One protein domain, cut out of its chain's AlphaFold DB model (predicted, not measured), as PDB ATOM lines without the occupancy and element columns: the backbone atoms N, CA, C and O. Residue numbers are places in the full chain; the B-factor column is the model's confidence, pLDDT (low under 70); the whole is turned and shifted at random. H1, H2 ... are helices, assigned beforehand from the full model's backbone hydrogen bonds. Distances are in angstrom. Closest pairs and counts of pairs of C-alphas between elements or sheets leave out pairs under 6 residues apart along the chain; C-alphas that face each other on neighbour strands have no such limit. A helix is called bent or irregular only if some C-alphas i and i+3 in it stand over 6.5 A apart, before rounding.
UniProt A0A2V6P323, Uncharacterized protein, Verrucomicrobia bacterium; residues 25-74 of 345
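This is residues 25 to 74 of the 345 residues of an uncharacterized protein of Verrucomicrobia bacterium (UniProt A0A2V6P323). A long helix, H1, and a short helix, H2, make a lopsided hairpin: H2 folds back beside the later part of H1, and residues 25 to 45 of H1 stick out as a long free arm. The printed part has 50 residues with two named helices, H1 then H2, and no named strand; the class is all helix. The whole is extended, with a radius of gyration of the C-alphas of 16.4 A, a rod spanning 54 by 15 by 7 A.

H1, residues 25 to 59, and H2, residues 65 to 74, form a helical hairpin. They touch, H1 with residues 47 to 58 alone; their closest C-alphas, those of Gly 54 and Leu 68, are 5.9 A apart. Their lines stand at a shallow tilt of 18 degrees, opposite ways. Every O i to N i+4 pair is within hydrogen-bond range in H2, and 30 of 31 in H1.

H1 measures 51.0 A from C-alpha 25 at (123.807, 81.176, 62.295) to C-alpha 59 at (106.868, 110.792, 100.263). It is neither bent nor irregular, but only just: C-alphas 33 and 36 are 6.3 A apart. H2 measures 14.5 A and ends with C-alpha 74 at (103.540, 92.979, 89.568).

The two C-alphas farthest apart, those of Thr 25 and Gly 61, are 53.9 A apart. The printed part has no cut, and the link from H1 to H2 is tight. Mean pLDDT of the printed part is 86.5; residue 32 is under 70.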
ATOM      1  N   THR A  25     123.727  81.429  60.846       71.06
ATOM      2  CA  THR A  25     123.807  81.176  62.295       71.06
ATOM      3  C   THR A  25     124.386  82.376  63.055       71.06
ATOM      4  O   THR A  25     123.889  82.714  64.124       71.06
ATOM      5  N   LEU A  26     125.393  83.063  62.498       73.00
ATOM      6  CA  LEU A  26     126.013  84.232  63.131       73.00
ATOM      7  C   LEU A  26     125.046  85.420  63.237       73.00
ATOM      8  O   LEU A  26     125.024  86.096  64.260       73.00
ATOM      9  N   GLN A  27     124.230  85.668  62.207       71.44
ATOM     10  CA  GLN A  27     123.219  86.729  62.249       71.44
ATOM     11  C   GLN A  27     122.133  86.445  63.285       71.44
ATOM     12  O   GLN A  27     121.747  87.347  64.027       71.44
ATOM     13  N   ILE A  28     121.695  85.187  63.387       70.94
ATOM     14  CA  ILE A  28     120.770  84.758  64.439       70.94
ATOM     15  C   ILE A  28     121.424  84.991  65.809       70.94
ATOM     16  O   ILE A  28     120.837  85.654  66.657       70.94
ATOM     17  N   MET A  29     122.667  84.545  66.013       71.56
ATOM     18  CA  MET A  29     123.394  84.745  67.275       71.56
ATOM     19  C   MET A  29     123.570  86.224  67.649       71.56
ATOM     20  O   MET A  29     123.399  86.574  68.813       71.56
ATOM     21  N   LEU A  30     123.867  87.104  66.688       75.81
ATOM     22  CA  LEU A  30     123.984  88.548  66.927       75.81
ATOM     23  C   LEU A  30     122.637  89.180  67.302       75.81
ATOM     24  O   LEU A  30     122.580  90.002  68.216       75.81
ATOM     25  N   ALA A  31     121.546  88.765  66.653       71.50
ATOM     26  CA  ALA A  31     120.202  89.209  67.012       71.50
ATOM     27  C   ALA A  31     119.826  88.778  68.443       71.50
ATOM     28  O   ALA A  31     119.291  89.572  69.217       71.50
ATOM     29  N   TRP A  32     120.180  87.550  68.830       69.38
ATOM     30  CA  TRP A  32     120.011  87.040  70.193       69.38
ATOM     31  C   TRP A  32     120.861  87.797  71.223       69.38
ATOM     32  O   TRP A  32     120.373  88.121  72.309       69.38
ATOM     33  N   ALA A  33     122.112  88.103  70.875       74.69
ATOM     34  CA  ALA A  33     123.035  88.838  71.732       74.69
ATOM     35  C   ALA A  33     122.556  90.270  72.017       74.69
ATOM     36  O   ALA A  33     122.818  90.783  73.098       74.69
ATOM     37  N   ALA A  34     121.830  90.900  71.089       78.88
ATOM     38  CA  ALA A  34     121.247  92.227  71.289       78.88
ATOM     39  C   ALA A  34     119.911  92.194  72.060       78.88
ATOM     40  O   ALA A  34     119.624  93.098  72.844       78.88
ATOM     41  N   TYR A  35     119.099  91.148  71.870       79.25
ATOM     42  CA  TYR A  35     117.747  91.061  72.431       79.25
ATOM     43  C   TYR A  35     117.721  90.954  73.965       79.25
ATOM     44  O   TYR A  35     116.996  91.699  74.627       79.25
ATOM     45  N   SER A  36     118.519  90.050  74.545       77.81
ATOM     46  CA  SER A  36     118.527  89.818  76.001       77.81
ATOM     47  C   SER A  36     118.968  91.057  76.811       77.81
ATOM     48  O   SER A  36     118.258  91.448  77.750       77.81
ATOM     49  N   PRO A  37     120.053  91.767  76.430       84.75
ATOM     50  CA  PRO A  37     120.424  93.029  77.068       84.75
ATOM     51  C   PRO A  37     119.379  94.133  76.888       84.75
ATOM     52  O   PRO A  37     119.103  94.856  77.841       84.75
ATOM     53  N   ALA A  38     118.760  94.249  75.707       84.88
ATOM     54  CA  ALA A  38     117.736  95.265  75.453       84.88
ATOM     55  C   ALA A  38     116.490  95.070  76.334       84.88
ATOM     56  O   ALA A  38     115.987  96.030  76.918       84.88
ATOM     57  N   MET A  39     116.031  93.825  76.493       82.19
ATOM     58  CA  MET A  39     114.921  93.492  77.393       82.19
ATOM     59  C   MET A  39     115.262  93.772  78.858       82.19
ATOM     60  O   MET A  39     114.441  94.323  79.591       82.19
ATOM     61  N   SER A  40     116.487  93.445  79.273       83.75
ATOM     62  CA  SER A  40     116.969  93.719  80.632       83.75
ATOM     63  C   SER A  40     117.047  95.223  80.908       83.75
ATOM     64  O   SER A  40     116.644  95.684  81.974       83.75
ATOM     65  N   PHE A  41     117.501  96.006  79.926       89.44
ATOM     66  CA  PHE A  41     117.542  97.464  80.003       89.44
ATOM     67  C   PHE A  41     116.138  98.074  80.101       89.44
ATOM     68  O   PHE A  41     115.901  98.941  80.940       89.44
ATOM     69  N   ALA A  42     115.183  97.583  79.306       86.88
ATOM     70  CA  ALA A  42     113.789  98.018  79.377       86.88
ATOM     71  C   ALA A  42     113.152  97.708  80.745       86.88
ATOM     72  O   ALA A  42     112.461  98.560  81.305       86.88
ATOM     73  N   ALA A  43     113.420  96.527  81.311       87.12
ATOM     74  CA  ALA A  43     112.946  96.152  82.643       87.12
ATOM     75  C   ALA A  43     113.572  97.006  83.758       87.12
ATOM     76  O   ALA A  43     112.874  97.450  84.675       87.12
ATOM     77  N   ALA A  44     114.872  97.296  83.655       89.25
ATOM     78  CA  ALA A  44     115.564  98.189  84.579       89.25
ATOM     79  C   ALA A  44     114.994  99.615  84.517       89.25
ATOM     80  O   ALA A  44     114.711 100.203  85.558       89.25
ATOM     81  N   LEU A  45     114.743 100.143  83.313       92.56
ATOM     82  CA  LEU A  45     114.131 101.459  83.126       92.56
ATOM     83  C   LEU A  45     112.717 101.522  83.723       92.56
ATOM     84  O   LEU A  45     112.393 102.479  84.425       92.56
ATOM     85  N   GLY A  46     111.897 100.490  83.499       90.25
ATOM     86  CA  GLY A  46     110.568 100.382  84.105       90.25
ATOM     87  C   GLY A  46     110.629 100.379  85.635       90.25
ATOM     88  O   GLY A  46     109.869 101.089  86.288       90.25
ATOM     89  N   THR A  47     111.591  99.652  86.208       91.00
ATOM     90  CA  THR A  47     111.818  99.607  87.661       91.00
ATOM     91  C   THR A  47     112.225 100.975  88.211       91.00
ATOM     92  O   THR A  47     111.671 101.423  89.214       91.00
ATOM     93  N   VAL A  48     113.146 101.674  87.539       94.50
ATOM     94  CA  VAL A  48     113.567 103.033  87.913       94.50
ATOM     95  C   VAL A  48     112.387 104.003  87.868       94.50
ATOM     96  O   VAL A  48     112.217 104.798  88.789       94.50
ATOM     97  N   LEU A  49     111.538 103.914  86.843       93.38
ATOM     98  CA  LEU A  49     110.365 104.775  86.696       93.38
ATOM     99  C   LEU A  49     109.330 104.524  87.802       93.38
ATOM    100  O   LEU A  49     108.817 105.481  88.384       93.38
ATOM    101  N   VAL A  50     109.073 103.259  88.146       91.94
ATOM    102  CA  VAL A  50     108.188 102.892  89.264       91.94
ATOM    103  C   VAL A  50     108.752 103.379  90.597       91.94
ATOM    104  O   VAL A  50     108.008 103.941  91.396       91.94
ATOM    105  N   LEU A  51     110.057 103.230  90.840       92.44
ATOM    106  CA  LEU A  51     110.694 103.733  92.060       92.44
ATOM    107  C   LEU A  51     110.663 105.261  92.143       92.44
ATOM    108  O   LEU A  51     110.434 105.804  93.220       92.44
ATOM    109  N   TRP A  52     110.860 105.959  91.027       93.44
ATOM    110  CA  TRP A  52     110.857 107.418  91.003       93.44
ATOM    111  C   TRP A  52     109.453 107.994  91.227       93.44
ATOM    112  O   TRP A  52     109.242 108.797  92.141       93.44
ATOM    113  N   VAL A  53     108.465 107.553  90.444       92.81
ATOM    114  CA  VAL A  53     107.077 108.032  90.551       92.81
ATOM    115  C   VAL A  53     106.410 107.507  91.824       92.81
ATOM    116  O   VAL A  53     105.773 108.258  92.559       92.81
ATOM    117  N   GLY A  54     106.581 106.225  92.128       91.75
ATOM    118  CA  GLY A  54     106.027 105.618  93.332       91.75
ATOM    119  C   GLY A  54     106.679 106.150  94.606       91.75
ATOM    120  O   GLY A  54     105.980 106.460  95.566       91.75
ATOM    121  N   GLY A  55     107.999 106.348  94.607       91.69
ATOM    122  CA  GLY A  55     108.720 106.932  95.740       91.69
ATOM    123  C   GLY A  55     108.281 108.365  96.043       91.69
ATOM    124  O   GLY A  55     108.031 108.695  97.200       91.69
ATOM    125  N   THR A  56     108.101 109.202  95.016       92.06
ATOM    126  CA  THR A  56     107.587 110.573  95.197       92.06
ATOM    127  C   THR A  56     106.149 110.595  95.727       92.06
ATOM    128  O   THR A  56     105.847 111.407  96.600       92.06
ATOM    129  N   GLN A  57     105.279 109.671  95.303       90.31
ATOM    130  CA  GLN A  57     103.919 109.543  95.852       90.31
ATOM    131  C   GLN A  57     103.885 109.039  97.299       90.31
ATOM    132  O   GLN A  57     103.045 109.495  98.075       90.31
ATOM    133  N   VAL A  58     104.791 108.134  97.682       93.56
ATOM    134  CA  VAL A  58     104.925 107.680  99.076       93.56
ATOM    135  C   VAL A  58     105.393 108.830  99.971       93.56
ATOM    136  O   VAL A  58     104.812 109.048 101.031       93.56
ATOM    137  N   LEU A  59     106.383 109.616  99.527       92.00
ATOM    138  CA  LEU A  59     106.868 110.792 100.263       92.00
ATOM    139  C   LEU A  59     105.803 111.892 100.396       92.00
ATOM    140  O   LEU A  59     105.748 112.566 101.421       92.00
ATOM    141  N   ALA A  60     104.936 112.050  99.393       92.12
ATOM    142  CA  ALA A  60     103.801 112.974  99.428       92.12
ATOM    143  C   ALA A  60     102.589 112.443 100.228       92.12
ATOM    144  O   ALA A  60     101.572 113.128 100.315       92.12
ATOM    145  N   GLY A  61     102.664 111.229 100.792       88.50
ATOM    146  CA  GLY A  61     101.583 110.600 101.561       88.50
ATOM    147  C   GLY A  61     100.415 110.057 100.725       88.50
ATOM    148  O   GLY A  61      99.416 109.622 101.290       88.50
ATOM    149  N   GLY A  62     100.520 110.056  99.392       88.69
ATOM    150  CA  GLY A  62      99.472 109.583  98.477       88.69
ATOM    151  C   GLY A  62      99.416 108.061  98.305       88.69
ATOM    152  O   GLY A  62      98.453 107.540  97.743       88.69
ATOM    153  N   MET A  63     100.432 107.330  98.776       91.25
ATOM    154  CA  MET A  63     100.526 105.871  98.671       91.25
ATOM    155  C   MET A  63     101.263 105.268  99.880       91.25
ATOM    156  O   MET A  63     102.173 105.883 100.431       91.25
ATOM    157  N   SER A  64     100.903 104.041 100.278       93.31
ATOM    158  CA  SER A  64     101.651 103.275 101.285       93.31
ATOM    159  C   SER A  64     102.904 102.617 100.690       93.31
ATOM    160  O   SER A  64     102.932 102.237  99.518       93.31
ATOM    161  N   LEU A  65     103.928 102.387 101.515       90.69
ATOM    162  CA  LEU A  65     105.128 101.650 101.094       90.69
ATOM    163  C   LEU A  65     104.796 100.233 100.583       90.69
ATOM    164  O   LEU A  65     105.415  99.755  99.634       90.69
ATOM    165  N   GLY A  66     103.787  99.580 101.170       91.62
ATOM    166  CA  GLY A  66     103.332  98.253 100.748       91.62
ATOM    167  C   GLY A  66     102.788  98.232  99.317       91.62
ATOM    168  O   GLY A  66     103.078  97.297  98.573       91.62
ATOM    169  N   ASN A  67     102.077  99.283  98.899       91.25
ATOM    170  CA  ASN A  67     101.568  99.393  97.531       91.25
ATOM    171  C   ASN A  67     102.712  99.532  96.514       91.25
ATOM    172  O   ASN A  67     102.674  98.879  95.475       91.25
ATOM    173  N   LEU A  68     103.757 100.309  96.828       91.06
ATOM    174  CA  LEU A  68     104.945 100.435  95.974       91.06
ATOM    175  C   LEU A  68     105.667  99.091  95.800       91.06
ATOM    176  O   LEU A  68     105.997  98.701  94.681       91.06
ATOM    177  N   VAL A  69     105.862  98.354  96.896       91.94
ATOM    178  CA  VAL A  69     106.447  97.004  96.855       91.94
ATOM    179  C   VAL A  69     105.568  96.054  96.030       91.94
ATOM    180  O   VAL A  69     106.087  95.311  95.199       91.94
ATOM    181  N   GLY A  70     104.241  96.123  96.183       93.31
ATOM    182  CA  GLY A  70     103.290  95.360  95.368       93.31
ATOM    183  C   GLY A  70     103.402  95.659  93.869       93.31
ATOM    184  O   GLY A  70     103.444  94.732  93.062       93.31
ATOM    185  N   PHE A  71     103.539  96.933  93.487       90.31
ATOM    186  CA  PHE A  71     103.763  97.332  92.092       90.31
ATOM    187  C   PHE A  71     105.066  96.767  91.516       90.31
ATOM    188  O   PHE A  71     105.075  96.314  90.372       90.31
ATOM    189  N   LEU A  72     106.151  96.741  92.297       89.75
ATOM    190  CA  LEU A  72     107.417  96.131  91.872       89.75
ATOM    191  C   LEU A  72     107.276  94.619  91.644       89.75
ATOM    192  O   LEU A  72     107.790  94.099  90.653       89.75
ATOM    193  N   PHE A  73     106.530  93.920  92.504       91.62
ATOM    194  CA  PHE A  73     106.217  92.502  92.297       91.62
ATOM    195  C   PHE A  73     105.374  92.270  91.037       91.62
ATOM    196  O   PHE A  73     105.689  91.373  90.255       91.62
ATOM    197  N   TYR A  74     104.343  93.084  90.792       92.00
ATOM    198  CA  TYR A  74     103.540  92.979  89.568       92.00
ATOM    199  C   TYR A  74     104.350  93.265  88.304       92.00
ATOM    200  O   TYR A  74     104.162  92.587  87.296       92.00
TER     201      TYR A  74